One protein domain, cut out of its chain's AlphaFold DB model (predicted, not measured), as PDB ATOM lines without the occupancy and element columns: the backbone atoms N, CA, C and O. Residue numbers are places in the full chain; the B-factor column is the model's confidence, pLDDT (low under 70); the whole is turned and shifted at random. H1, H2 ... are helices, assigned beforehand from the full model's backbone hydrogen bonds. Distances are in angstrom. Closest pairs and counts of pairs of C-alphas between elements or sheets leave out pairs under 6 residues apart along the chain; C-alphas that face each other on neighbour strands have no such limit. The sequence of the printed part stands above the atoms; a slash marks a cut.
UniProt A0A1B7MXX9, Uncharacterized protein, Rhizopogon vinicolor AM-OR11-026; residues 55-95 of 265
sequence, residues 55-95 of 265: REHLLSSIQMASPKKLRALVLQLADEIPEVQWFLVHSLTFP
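What this domain is: This is residues 55 to 95 of the 265 residues of an uncharacterized protein of Rhizopogon vinicolor AM-OR11-026 (UniProt A0A1B7MXX9). Three helices follow one another end to end in an open zigzag, with H2 as the bridge between H1 at one end and H3 at the other. H2 and H3 make a corner at their tight link, H1 is joined to the other end of H2 by a second tight link, and residues 55 to 61 of H1 and 90 to 95 at the end of the printed part stick out. The printed part has 41 residues with three named helices, in the order H1, H2, H3, and no named strand; the class is all helix. The whole is loose, with a radius of gyration of the C-alphas of 11.5 A and spans of 26 by 23 by 21 A.

Where its parts are: H1 is residues 55 to 64, 14.4 A from first to last C-alpha, beginning at C-alpha 55 (55.888, -22.841, -8.187). H2 is residues 67 to 80, the longest helix at 20.1 A, beginning at C-alpha 67 (58.671, -7.999, 3.978). H3 is residues 82 to 93, 16.5 A long, ending at C-alpha 93 (40.202, -11.063, 10.243).

How they stand to each other: H1 and H2 are close but not clearly touching; their closest C-alphas, of Ile 62 and Leu 70, are 7.5 A apart. They run opposite ways at a steep tilt of 51 degrees. H2 and H3 touch only at the corner by their link, H2 with residues 77 to 79 alone and H3 with residues 84 to 88 alone. Their closest C-alphas, of Ala 78 and Gln 85, are 4.3 A apart. They run opposite ways at a steep tilt of 49 degrees. H1 and H3 are apart. In H1, H2 and H3 every O i to N i+4 pair is within hydrogen-bond range.

The domain as a whole: The two C-alphas farthest apart, of His 57 and Phe 94, are 29.5 A apart. The printed part has no cut, and neither link is long. The mean pLDDT of the printed part is 92.8, and no printed residue is under 70.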
ATOM      1  N   ARG A  55      56.188 -22.868  -9.619       92.31
ATOM      2  CA  ARG A  55      55.888 -22.841  -8.187       92.31
ATOM      3  C   ARG A  55      57.156 -22.786  -7.335       92.31
ATOM      4  O   ARG A  55      57.207 -21.995  -6.396       92.31
ATOM      5  N   GLU A  56      58.172 -23.586  -7.646       96.19
ATOM      6  CA  GLU A  56      59.453 -23.562  -6.927       96.19
ATOM      7  C   GLU A  56      60.161 -22.214  -7.074       96.19
ATOM      8  O   GLU A  56      60.639 -21.644  -6.087       96.19
ATOM      9  N   HIS A  57      60.164 -21.654  -8.285       95.88
ATOM     10  CA  HIS A  57      60.750 -20.343  -8.536       95.88
ATOM     11  C   HIS A  57      60.026 -19.224  -7.772       95.88
ATOM     12  O   HIS A  57      60.671 -18.342  -7.192       95.88
ATOM     13  N   LEU A  58      58.692 -19.278  -7.715       96.06
ATOM     14  CA  LEU A  58      57.878 -18.326  -6.963       96.06
ATOM     15  C   LEU A  58      58.168 -18.407  -5.460       96.06
ATOM     16  O   LEU A  58      58.376 -17.375  -4.823       96.06
ATOM     17  N   LEU A  59      58.238 -19.615  -4.894       96.25
ATOM     18  CA  LEU A  59      58.552 -19.813  -3.476       96.25
ATOM     19  C   LEU A  59      59.947 -19.282  -3.121       96.25
ATOM     20  O   LEU A  59      60.094 -18.570  -2.127       96.25
ATOM     21  N   SER A  60      60.944 -19.555  -3.965       97.44
ATOM     22  CA  SER A  60      62.299 -19.015  -3.807       97.44
ATOM     23  C   SER A  60      62.305 -17.482  -3.854       97.44
ATOM     24  O   SER A  60      62.891 -16.819  -2.996       97.44
ATOM     25  N   SER A  61      61.557 -16.892  -4.790       97.50
ATOM     26  CA  SER A  61      61.424 -15.436  -4.907       97.50
ATOM     27  C   SER A  61      60.751 -14.803  -3.687       97.50
ATOM     28  O   SER A  61      61.189 -13.748  -3.226       97.50
ATOM     29  N   ILE A  62      59.721 -15.449  -3.129       97.00
ATOM     30  CA  ILE A  62      59.046 -14.995  -1.905       97.00
ATOM     31  C   ILE A  62      60.006 -15.045  -0.714       97.00
ATOM     32  O   ILE A  62      60.053 -14.094   0.064       97.00
ATOM     33  N   GLN A  63      60.805 -16.109  -0.593       97.12
ATOM     34  CA  GLN A  63      61.773 -16.266   0.494       97.12
ATOM     35  C   GLN A  63      62.872 -15.193   0.460       97.12
ATOM     36  O   GLN A  63      63.316 -14.728   1.508       97.12
ATOM     37  N   MET A  64      63.292 -14.783  -0.739       97.25
ATOM     38  CA  MET A  64      64.322 -13.759  -0.931       97.25
ATOM     39  C   MET A  64      63.775 -12.323  -0.872       97.25
ATOM     40  O   MET A  64      64.546 -11.369  -0.739       97.25
ATOM     41  N   ALA A  65      62.459 -12.134  -0.988       96.69
ATOM     42  CA  ALA A  65      61.842 -10.816  -0.991       96.69
ATOM     43  C   ALA A  65      61.786 -10.200   0.416       96.69
ATOM     44  O   ALA A  65      61.499 -10.856   1.416       96.69
ATOM     45  N   SER A  66      62.000  -8.884   0.500       97.94
ATOM     46  CA  SER A  66      61.847  -8.175   1.770       97.94
ATOM     47  C   SER A  66      60.367  -8.106   2.190       97.94
ATOM     48  O   SER A  66      59.490  -7.950   1.332       97.94
ATOM     49  N   PRO A  67      60.053  -8.104   3.503       97.25
ATOM     50  CA  PRO A  67      58.671  -7.999   3.978       97.25
ATOM     51  C   PRO A  67      57.940  -6.751   3.467       97.25
ATOM     52  O   PRO A  67      56.737  -6.786   3.224       97.25
ATOM     53  N   LYS A  68      58.666  -5.639   3.272       97.31
ATOM     54  CA  LYS A  68      58.105  -4.401   2.713       97.31
ATOM     55  C   LYS A  68      57.657  -4.596   1.260       97.31
ATOM     56  O   LYS A  68      56.574  -4.144   0.908       97.31
ATOM     57  N   LYS A  69      58.460  -5.294   0.446       97.12
ATOM     58  CA  LYS A  69      58.136  -5.593  -0.956       97.12
ATOM     59  C   LYS A  69      56.942  -6.541  -1.062       97.12
ATOM     60  O   LYS A  69      56.050  -6.289  -1.859       97.12
ATOM     61  N   LEU A  70      56.892  -7.575  -0.219       97.81
ATOM     62  CA  LEU A  70      55.761  -8.508  -0.188       97.81
ATOM     63  C   LEU A  70      54.451  -7.809   0.183       97.81
ATOM     64  O   LEU A  70      53.445  -8.018  -0.482       97.81
ATOM     65  N   ARG A  71      54.459  -6.926   1.191       97.38
ATOM     66  CA  ARG A  71      53.265  -6.146   1.557       97.38
ATOM     67  C   ARG A  71      52.781  -5.255   0.415       97.38
ATOM     68  O   ARG A  71      51.583  -5.201   0.179       97.38
ATOM     69  N   ALA A  72      53.696  -4.584  -0.285       97.12
ATOM     70  CA  ALA A  72      53.342  -3.754  -1.436       97.12
ATOM     71  C   ALA A  72      52.723  -4.588  -2.570       97.12
ATOM     72  O   ALA A  72      51.684  -4.211  -3.094       97.12
ATOM     73  N   LEU A  73      53.310  -5.750  -2.880       97.69
ATOM     74  CA  LEU A  73      52.786  -6.670  -3.894       97.69
ATOM     75  C   LEU A  73      51.383  -7.184  -3.532       97.69
ATOM     76  O   LEU A  73      50.504  -7.225  -4.381       97.69
ATOM     77  N   VAL A  74      51.163  -7.561  -2.269       96.94
ATOM     78  CA  VAL A  74      49.859  -8.049  -1.793       96.94
ATOM     79  C   VAL A  74      48.786  -6.963  -1.894       96.94
ATOM     80  O   VAL A  74      47.666  -7.269  -2.287       96.94
ATOM     81  N   LEU A  75      49.121  -5.711  -1.566       96.12
ATOM     82  CA  LEU A  75      48.195  -4.586  -1.730       96.12
ATOM     83  C   LEU A  75      47.869  -4.346  -3.206       96.12
ATOM     84  O   LEU A  75      46.698  -4.255  -3.547       96.12
ATOM     85  N   GLN A  76      48.880  -4.352  -4.077       96.50
ATOM     86  CA  GLN A  76      48.669  -4.199  -5.515       96.50
ATOM     87  C   GLN A  76      47.757  -5.300  -6.084       96.50
ATOM     88  O   GLN A  76      46.818  -5.005  -6.813       96.50
ATOM     89  N   LEU A  77      47.977  -6.563  -5.705       96.12
ATOM     90  CA  LEU A  77      47.120  -7.677  -6.130       96.12
ATOM     91  C   LEU A  77      45.682  -7.552  -5.609       96.12
ATOM     92  O   LEU A  77      44.752  -7.968  -6.292       96.12
ATOM     93  N   ALA A  78      45.495  -7.006  -4.407       94.81
ATOM     94  CA  ALA A  78      44.167  -6.757  -3.855       94.81
ATOM     95  C   ALA A  78      43.433  -5.624  -4.595       94.81
ATOM     96  O   ALA A  78      42.217  -5.694  -4.738       94.81
ATOM     97  N   ASP A  79      44.163  -4.613  -5.071       93.00
ATOM     98  CA  ASP A  79      43.596  -3.514  -5.860       93.00
ATOM     99  C   ASP A  79      43.235  -3.965  -7.289       93.00
ATOM    100  O   ASP A  79      42.233  -3.517  -7.844       93.00
ATOM    101  N   GLU A  80      44.025  -4.870  -7.878       95.88
ATOM    102  CA  GLU A  80      43.786  -5.410  -9.224       95.88
ATOM    103  C   GLU A  80      42.699  -6.502  -9.255       95.88
ATOM    104  O   GLU A  80      41.974  -6.615 -10.244       95.88
ATOM    105  N   ILE A  81      42.578  -7.312  -8.194       95.81
ATOM    106  CA  ILE A  81      41.697  -8.491  -8.149       95.81
ATOM    107  C   ILE A  81      40.813  -8.444  -6.883       95.81
ATOM    108  O   ILE A  81      41.252  -8.861  -5.802       95.81
ATOM    109  N   PRO A  82      39.548  -7.988  -6.985       87.69
ATOM    110  CA  PRO A  82      38.639  -7.850  -5.839       87.69
ATOM    111  C   PRO A  82      38.418  -9.143  -5.037       87.69
ATOM    112  O   PRO A  82      38.238  -9.113  -3.817       87.69
ATOM    113  N   GLU A  83      38.469 -10.307  -5.686       84.12
ATOM    114  CA  GLU A  83      38.348 -11.614  -5.036       84.12
ATOM    115  C   GLU A  83      39.522 -11.881  -4.085       84.12
ATOM    116  O   GLU A  83      39.329 -12.416  -2.987       84.12
ATOM    117  N   VAL A  84      40.736 -11.462  -4.469       91.50
ATOM    118  CA  VAL A  84      41.935 -11.555  -3.624       91.50
ATOM    119  C   VAL A  84      41.788 -10.636  -2.419       91.50
ATOM    120  O   VAL A  84      42.094 -11.053  -1.302       91.50
ATOM    121  N   GLN A  85      41.260  -9.424  -2.609       92.25
ATOM    122  CA  GLN A  85      40.982  -8.503  -1.507       92.25
ATOM    123  C   GLN A  85      40.030  -9.127  -0.482       92.25
ATOM    124  O   GLN A  85      40.343  -9.158   0.711       92.25
ATOM    125  N   TRP A  86      38.895  -9.664  -0.937       84.44
ATOM    126  CA  TRP A  86      37.919 -10.301  -0.052       84.44
ATOM    127  C   TRP A  86      38.526 -11.497   0.693       84.44
ATOM    128  O   TRP A  86      38.388 -11.607   1.914       84.44
ATOM    129  N   PHE A  87      39.269 -12.354  -0.015       90.19
ATOM    130  CA  PHE A  87      39.936 -13.514   0.574       90.19
ATOM    131  C   PHE A  87      40.997 -13.126   1.615       90.19
ATOM    132  O   PHE A  87      41.077 -13.747   2.680       90.19
ATOM    133  N   LEU A  88      41.802 -12.094   1.337       92.88
ATOM    134  CA  LEU A  88      42.810 -11.572   2.262       92.88
ATOM    135  C   LEU A  88      42.164 -11.004   3.521       92.88
ATOM    136  O   LEU A  88      42.598 -11.344   4.621       92.88
ATOM    137  N   VAL A  89      41.117 -10.186   3.376       89.75
ATOM    138  CA  VAL A  89      40.370  -9.649   4.521       89.75
ATOM    139  C   VAL A  89      39.856 -10.803   5.365       89.75
ATOM    140  O   VAL A  89      40.172 -10.861   6.547       89.75
ATOM    141  N   HIS A  90      39.165 -11.764   4.752       82.69
ATOM    142  CA  HIS A  90      38.572 -12.885   5.469       82.69
ATOM    143  C   HIS A  90      39.621 -13.726   6.212       82.69
ATOM    144  O   HIS A  90      39.451 -14.035   7.391       82.69
ATOM    145  N   SER A  91      40.739 -14.039   5.552       85.44
ATOM    146  CA  SER A  91      41.818 -14.855   6.121       85.44
ATOM    147  C   SER A  91      42.557 -14.155   7.266       85.44
ATOM    148  O   SER A  91      43.031 -14.816   8.190       85.44
ATOM    149  N   LEU A  92      42.676 -12.824   7.212       87.06
ATOM    150  CA  LEU A  92      43.366 -12.024   8.227       87.06
ATOM    151  C   LEU A  92      42.457 -11.634   9.402       87.06
ATOM    152  O   LEU A  92      42.942 -11.549  10.529       87.06
ATOM    153  N   THR A  93      41.161 -11.397   9.173       83.06
ATOM    154  CA  THR A  93      40.202 -11.063  10.243       83.06
ATOM    155  C   THR A  93      39.702 -12.290  10.988       83.06
ATOM    156  O   THR A  93      39.439 -12.208  12.186       83.06
ATOM    157  N   PHE A  94      39.582 -13.422  10.297       78.81
ATOM    158  CA  PHE A  94      39.213 -14.703  10.885       78.81
ATOM    159  C   PHE A  94      40.414 -15.626  10.756       78.81
ATOM    160  O   PHE A  94      40.427 -16.468   9.855       78.81
ATOM    161  N   PRO A  95      41.445 -15.474  11.613       70.81
ATOM    162  CA  PRO A  95      42.526 -16.437  11.639       70.81
ATOM    163  C   PRO A  95      41.874 -17.787  11.895       70.81
ATOM    164  O   PRO A  95      41.330 -18.021  12.976       70.81
TER     165      PRO A  95